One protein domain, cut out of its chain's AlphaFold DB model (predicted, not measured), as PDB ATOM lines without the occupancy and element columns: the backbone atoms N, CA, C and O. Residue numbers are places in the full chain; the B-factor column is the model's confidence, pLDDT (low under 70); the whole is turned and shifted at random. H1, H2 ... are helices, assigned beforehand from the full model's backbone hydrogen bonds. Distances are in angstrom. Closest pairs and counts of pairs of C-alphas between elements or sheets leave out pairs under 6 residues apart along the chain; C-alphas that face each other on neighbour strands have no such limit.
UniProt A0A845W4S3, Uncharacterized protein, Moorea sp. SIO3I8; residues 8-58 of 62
ATOM      1  N   TRP A   8       0.900 -66.216  52.944       43.09
ATOM      2  CA  TRP A   8       0.946 -64.786  53.247       43.09
ATOM      3  C   TRP A   8       2.224 -64.088  52.721       43.09
ATOM      4  O   TRP A   8       3.021 -63.609  53.524       43.09
ATOM      5  N   PRO A   9       2.469 -63.982  51.397       49.34
ATOM      6  CA  PRO A   9       3.314 -62.901  50.877       49.34
ATOM      7  C   PRO A   9       2.524 -61.623  50.575       49.34
ATOM      8  O   PRO A   9       3.075 -60.529  50.633       49.34
ATOM      9  N   THR A  10       1.233 -61.728  50.249       56.81
ATOM     10  CA  THR A  10       0.410 -60.599  49.777       56.81
ATOM     11  C   THR A  10      -0.131 -59.726  50.898       56.81
ATOM     12  O   THR A  10      -0.103 -58.505  50.776       56.81
ATOM     13  N   ALA A  11      -0.569 -60.301  52.015       56.59
ATOM     14  CA  ALA A  11      -1.145 -59.485  53.077       56.59
ATOM     15  C   ALA A  11      -0.086 -58.745  53.916       56.59
ATOM     16  O   ALA A  11      -0.326 -57.612  54.319       56.59
ATOM     17  N   ASN A  12       1.142 -59.266  54.037       55.72
ATOM     18  CA  ASN A  12       2.256 -58.481  54.586       55.72
ATOM     19  C   ASN A  12       2.617 -57.274  53.691       55.72
ATOM     20  O   ASN A  12       3.040 -56.234  54.190       55.72
ATOM     21  N   ARG A  13       2.411 -57.383  52.367       59.50
ATOM     22  CA  ARG A  13       2.545 -56.249  51.437       59.50
ATOM     23  C   ARG A  13       1.398 -55.251  51.585       59.50
ATOM     24  O   ARG A  13       1.654 -54.061  51.522       59.50
ATOM     25  N   LEU A  14       0.167 -55.713  51.810       57.88
ATOM     26  CA  LEU A  14      -0.987 -54.835  52.058       57.88
ATOM     27  C   LEU A  14      -0.800 -53.986  53.322       57.88
ATOM     28  O   LEU A  14      -0.966 -52.778  53.254       57.88
ATOM     29  N   PHE A  15      -0.364 -54.578  54.436       58.84
ATOM     30  CA  PHE A  15      -0.149 -53.839  55.692       58.84
ATOM     31  C   PHE A  15       1.091 -52.928  55.702       58.84
ATOM     32  O   PHE A  15       1.224 -52.088  56.589       58.84
ATOM     33  N   SER A  16       2.019 -53.099  54.755       61.84
ATOM     34  CA  SER A  16       3.229 -52.267  54.627       61.84
ATOM     35  C   SER A  16       3.137 -51.222  53.518       61.84
ATOM     36  O   SER A  16       4.045 -50.398  53.374       61.84
ATOM     37  N   ARG A  17       2.048 -51.226  52.740       62.94
ATOM     38  CA  ARG A  17       1.751 -50.141  51.813       62.94
ATOM     39  C   ARG A  17       1.463 -48.889  52.632       62.94
ATOM     40  O   ARG A  17       0.666 -48.914  53.552       62.94
ATOM     41  N   ARG A  18       2.163 -47.809  52.303       56.84
ATOM     42  CA  ARG A  18       1.819 -46.447  52.713       56.84
ATOM     43  C   ARG A  18       1.458 -45.687  51.450       56.84
ATOM     44  O   ARG A  18       2.161 -45.824  50.449       56.84
ATOM     45  N   GLY A  19       0.388 -44.902  51.508       55.50
ATOM     46  CA  GLY A  19      -0.141 -44.207  50.331       55.50
ATOM     47  C   GLY A  19      -0.956 -45.113  49.403       55.50
ATOM     48  O   GLY A  19      -1.032 -44.836  48.210       55.50
ATOM     49  N   ASP A  20      -1.534 -46.200  49.929       61.44
ATOM     50  CA  ASP A  20      -2.600 -46.920  49.223       61.44
ATOM     51  C   ASP A  20      -3.898 -46.093  49.258       61.44
ATOM     52  O   ASP A  20      -4.080 -45.266  50.153       61.44
ATOM     53  N   VAL A  21      -4.826 -46.329  48.327       61.16
ATOM     54  CA  VAL A  21      -6.138 -45.643  48.304       61.16
ATOM     55  C   VAL A  21      -6.917 -45.912  49.598       61.16
ATOM     56  O   VAL A  21      -7.633 -45.044  50.088       61.16
ATOM     57  N   SER A  22      -6.704 -47.083  50.200       62.91
ATOM     58  CA  SER A  22      -7.230 -47.484  51.511       62.91
ATOM     59  C   SER A  22      -6.734 -46.606  52.671       62.91
ATOM     60  O   SER A  22      -7.430 -46.472  53.672       62.91
ATOM     61  N   ASP A  23      -5.544 -46.015  52.526       60.03
ATOM     62  CA  ASP A  23      -4.886 -45.139  53.506       60.03
ATOM     63  C   ASP A  23      -5.029 -43.654  53.138       60.03
ATOM     64  O   ASP A  23      -4.386 -42.799  53.757       60.03
ATOM     65  N   ALA A  24      -5.807 -43.329  52.098       65.88
ATOM     66  CA  ALA A  24      -5.910 -41.971  51.593       65.88
ATOM     67  C   ALA A  24      -6.514 -41.053  52.659       65.88
ATOM     68  O   ALA A  24      -7.722 -41.005  52.889       65.88
ATOM     69  N   THR A  25      -5.640 -40.312  53.334       74.12
ATOM     70  CA  THR A  25      -6.044 -39.274  54.269       74.12
ATOM     71  C   THR A  25      -6.666 -38.117  53.498       74.12
ATOM     72  O   THR A  25      -6.394 -37.902  52.314       74.12
ATOM     73  N   VAL A  26      -7.480 -37.323  54.190       79.62
ATOM     74  CA  VAL A  26      -8.104 -36.119  53.624       79.62
ATOM     75  C   VAL A  26      -7.069 -35.206  52.951       79.62
ATOM     76  O   VAL A  26      -7.350 -34.617  51.911       79.62
ATOM     77  N   ASP A  27      -5.859 -35.112  53.501       77.62
ATOM     78  CA  ASP A  27      -4.805 -34.258  52.952       77.62
ATOM     79  C   ASP A  27      -4.141 -34.850  51.701       77.62
ATOM     80  O   ASP A  27      -3.811 -34.099  50.782       77.62
ATOM     81  N   LEU A  28      -4.022 -36.181  51.604       79.00
ATOM     82  CA  LEU A  28      -3.570 -36.845  50.377       79.00
ATOM     83  C   LEU A  28      -4.557 -36.596  49.228       79.00
ATOM     84  O   LEU A  28      -4.142 -36.240  48.127       79.00
ATOM     85  N   LEU A  29      -5.860 -36.721  49.503       80.50
ATOM     86  CA  LEU A  29      -6.918 -36.482  48.516       80.50
ATOM     87  C   LEU A  29      -6.939 -35.024  48.046       80.50
ATOM     88  O   LEU A  29      -7.022 -34.771  46.848       80.50
ATOM     89  N   LYS A  30      -6.795 -34.064  48.969       85.12
ATOM     90  CA  LYS A  30      -6.669 -32.640  48.619       85.12
ATOM     91  C   LYS A  30      -5.470 -32.384  47.709       85.12
ATOM     92  O   LYS A  30      -5.594 -31.639  46.744       85.12
ATOM     93  N   GLY A  31      -4.323 -33.001  48.001       86.19
ATOM     94  CA  GLY A  31      -3.127 -32.886  47.166       86.19
ATOM     95  C   GLY A  31      -3.340 -33.442  45.756       86.19
ATOM     96  O   GLY A  31      -2.982 -32.792  44.778       86.19
ATOM     97  N   GLN A  32      -3.981 -34.607  45.643       84.31
ATOM     98  CA  GLN A  32      -4.305 -35.220  44.350       84.31
ATOM     99  C   GLN A  32      -5.311 -34.390  43.546       84.31
ATOM    100  O   GLN A  32      -5.141 -34.225  42.343       84.31
ATOM    101  N   GLN A  33      -6.325 -33.822  44.205       86.50
ATOM    102  CA  GLN A  33      -7.289 -32.925  43.565       86.50
ATOM    103  C   GLN A  33      -6.640 -31.624  43.089       86.50
ATOM    104  O   GLN A  33      -6.961 -31.145  42.008       86.50
ATOM    105  N   ALA A  34      -5.715 -31.060  43.870       89.69
ATOM    106  CA  ALA A  34      -5.005 -29.841  43.494       89.69
ATOM    107  C   ALA A  34      -4.090 -30.035  42.274       89.69
ATOM    108  O   ALA A  34      -3.869 -29.087  41.526       89.69
ATOM    109  N   GLY A  35      -3.566 -31.247  42.075       89.62
ATOM    110  CA  GLY A  35      -2.763 -31.619  40.909       89.62
ATOM    111  C   GLY A  35      -3.567 -32.211  39.751       89.62
ATOM    112  O   GLY A  35      -2.960 -32.732  38.821       89.62
ATOM    113  N   PHE A  36      -4.901 -32.197  39.813       91.25
ATOM    114  CA  PHE A  36      -5.726 -32.754  38.749       91.25
ATOM    115  C   PHE A  36      -5.634 -31.892  37.489       91.25
ATOM    116  O   PHE A  36      -5.960 -30.704  37.500       91.25
ATOM    117  N   GLU A  37      -5.236 -32.516  36.388       92.94
ATOM    118  CA  GLU A  37      -5.275 -31.919  35.060       92.94
ATOM    119  C   GLU A  37      -6.608 -32.277  34.396       92.94
ATOM    120  O   GLU A  37      -7.048 -33.426  34.418       92.94
ATOM    121  N   GLY A  38      -7.283 -31.271  33.841       92.25
ATOM    122  CA  GLY A  38      -8.520 -31.492  33.101       92.25
ATOM    123  C   GLY A  38      -8.276 -32.265  31.805       92.25
ATOM    124  O   GLY A  38      -7.197 -32.193  31.225       92.25
ATOM    125  N   PHE A  39      -9.309 -32.963  31.333       93.44
ATOM    126  CA  PHE A  39      -9.284 -33.652  30.042       93.44
ATOM    127  C   PHE A  39      -9.076 -32.673  28.881       93.44
ATOM    128  O   PHE A  39      -9.664 -31.580  28.872       93.44
ATOM    129  N   THR A  40      -8.300 -33.084  27.878       94.25
ATOM    130  CA  THR A  40      -8.104 -32.297  26.651       94.25
ATOM    131  C   THR A  40      -9.389 -32.218  25.817       94.25
ATOM    132  O   THR A  40     -10.378 -32.902  26.093       94.25
ATOM    133  N   GLU A  41      -9.416 -31.367  24.788       94.44
ATOM    134  CA  GLU A  41     -10.590 -31.235  23.908       94.44
ATOM    135  C   GLU A  41     -10.916 -32.548  23.181       94.44
ATOM    136  O   GLU A  41     -12.084 -32.919  23.053       94.44
ATOM    137  N   GLU A  42      -9.889 -33.288  22.763       95.06
ATOM    138  CA  GLU A  42     -10.038 -34.586  22.107       95.06
ATOM    139  C   GLU A  42     -10.624 -35.627  23.071       95.06
ATOM    140  O   GLU A  42     -11.536 -36.382  22.716       95.06
ATOM    141  N   GLU A  43     -10.139 -35.631  24.314       94.88
ATOM    142  CA  GLU A  43     -10.558 -36.563  25.359       94.88
ATOM    143  C   GLU A  43     -11.978 -36.292  25.848       94.88
ATOM    144  O   GLU A  43     -12.706 -37.237  26.150       94.88
ATOM    145  N   GLN A  44     -12.416 -35.031  25.883       94.19
ATOM    146  CA  GLN A  44     -13.745 -34.649  26.373       94.19
ATOM    147  C   GLN A  44     -14.886 -35.396  25.672       94.19
ATOM    148  O   GLN A  44     -15.885 -35.717  26.318       94.19
ATOM    149  N   SER A  45     -14.732 -35.716  24.383       92.50
ATOM    150  CA  SER A  45     -15.723 -36.487  23.616       92.50
ATOM    151  C   SER A  45     -15.912 -37.927  24.119       92.50
ATOM    152  O   SER A  45     -16.964 -38.525  23.895       92.50
ATOM    153  N   LEU A  46     -14.916 -38.467  24.825       91.88
ATOM    154  CA  LEU A  46     -14.884 -39.826  25.365       91.88
ATOM    155  C   LEU A  46     -15.248 -39.879  26.858       91.88
ATOM    156  O   LEU A  46     -15.425 -40.965  27.412       91.88
ATOM    157  N   VAL A  47     -15.355 -38.727  27.528       90.88
ATOM    158  CA  VAL A  47     -15.613 -38.659  28.970       90.88
ATOM    159  C   VAL A  47     -17.060 -39.040  29.279       90.88
ATOM    160  O   VAL A  47     -18.010 -38.365  28.881       90.88
ATOM    161  N   ILE A  48     -17.226 -40.079  30.097       89.69
ATOM    162  CA  ILE A  48     -18.507 -40.443  30.708       89.69
ATOM    163  C   ILE A  48     -18.516 -39.909  32.140       89.69
ATOM    164  O   ILE A  48     -17.661 -40.256  32.951       89.69
ATOM    165  N   ARG A  49     -19.491 -39.053  32.458       89.56
ATOM    166  CA  ARG A  49     -19.709 -38.561  33.824       89.56
ATOM    167  C   ARG A  49     -20.686 -39.475  34.547       89.56
ATOM    168  O   ARG A  49     -21.760 -39.747  34.019       89.56
ATOM    169  N   LEU A  50     -20.306 -39.894  35.748       91.56
ATOM    170  CA  LEU A  50     -21.112 -40.731  36.627       91.56
ATOM    171  C   LEU A  50     -21.366 -39.974  37.926       91.56
ATOM    172  O   LEU A  50     -20.421 -39.491  38.551       91.56
ATOM    173  N   ASP A  51     -22.628 -39.885  38.330       90.56
ATOM    174  CA  ASP A  51     -22.981 -39.453  39.679       90.56
ATOM    175  C   ASP A  51     -23.027 -40.677  40.596       90.56
ATOM    176  O   ASP A  51     -23.925 -41.515  40.487       90.56
ATOM    177  N   THR A  52     -22.052 -40.778  41.500       88.44
ATOM    178  CA  THR A  52     -21.928 -41.876  42.471       88.44
ATOM    179  C   THR A  52     -22.872 -41.740  43.668       88.44
ATOM    180  O   THR A  52     -22.939 -42.652  44.491       88.44
ATOM    181  N   SER A  53     -23.609 -40.629  43.776       93.88
ATOM    182  CA  SER A  53     -24.659 -40.434  44.787       93.88
ATOM    183  C   SER A  53     -25.980 -41.102  44.391       93.88
ATOM    184  O   SER A  53     -26.880 -41.230  45.221       93.88
ATOM    185  N   GLN A  54     -26.107 -41.492  43.122       90.56
ATOM    186  CA  GLN A  54     -27.237 -42.223  42.555       90.56
ATOM    187  C   GLN A  54     -26.813 -43.663  42.236       90.56
ATOM    188  O   GLN A  54     -25.644 -44.028  42.380       90.56
ATOM    189  N   ASP A  55     -27.755 -44.487  41.776       90.88
ATOM    190  CA  ASP A  55     -27.413 -45.777  41.178       90.88
ATOM    191  C   ASP A  55     -26.541 -45.542  39.931       90.88
ATOM    192  O   ASP A  55     -27.006 -45.067  38.896       90.88
ATOM    193  N   TRP A  56     -25.238 -45.766  40.070       89.50
ATOM    194  CA  TRP A  56     -24.250 -45.472  39.035       89.50
ATOM    195  C   TRP A  56     -24.102 -46.619  38.039       89.50
ATOM    196  O   TRP A  56     -23.704 -46.386  36.898       89.50
ATOM    197  N   GLU A  57     -24.454 -47.846  38.430       89.25
ATOM    198  CA  GLU A  57     -24.355 -49.017  37.557       89.25
ATOM    199  C   GLU A  57     -25.311 -48.886  36.367       89.25
ATOM    200  O   GLU A  57     -24.932 -49.155  35.226       89.25
ATOM    201  N   SER A  58     -26.516 -48.359  36.598       87.88
ATOM    202  CA  SER A  58     -27.467 -48.055  35.523       87.88
ATOM    203  C   SER A  58     -27.036 -46.895  34.617       87.88
ATOM    204  O   SER A  58     -27.522 -46.800  33.492       87.88
TER     205      SER A  58
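AT A GLANCE: This is residues 8 to 58 of the 62 residues of an uncharacterized protein of Moorea sp. SIO3I8 (UniProt A0A845W4S3). This is an open chain with little regular structure: three short helices, H1, H2 and H3, are strung one after another along it without packing together, and after H3 the tail of residues 45 to 58 turns back. The printed part has 51 residues, with no named strand; the class is all helix, though the named elements hold only 20 residues. It is extended, with a radius of gyration of the C-alphas of 16.3 A and spans of 44 by 29 by 21 A.

IN THESE COORDINATES: H1, residues 10 to 16, begins with C-alpha 10 at (0.410, -60.599, 49.777) and is 10.0 A long. H2, residues 26 to 34, is 12.3 A long. H3, residues 41 to 44, is 5.3 A long and ends with C-alpha 44 at (-13.745, -34.649, 26.373).

HOW THE PARTS SIT: H1, H2 and H3 are apart from one another. In H1 and H2 every O i to N i+4 pair is within hydrogen-bond range; H3 is too short for such a pair, and its one O i to N i+3 pair is not within range.

THE WHOLE: The C-alphas farthest apart, of Trp 8 and Glu 41, are 46.0 A apart. The printed part has no cut, and both links are short. Residues 8 to 24 have pLDDT under 70.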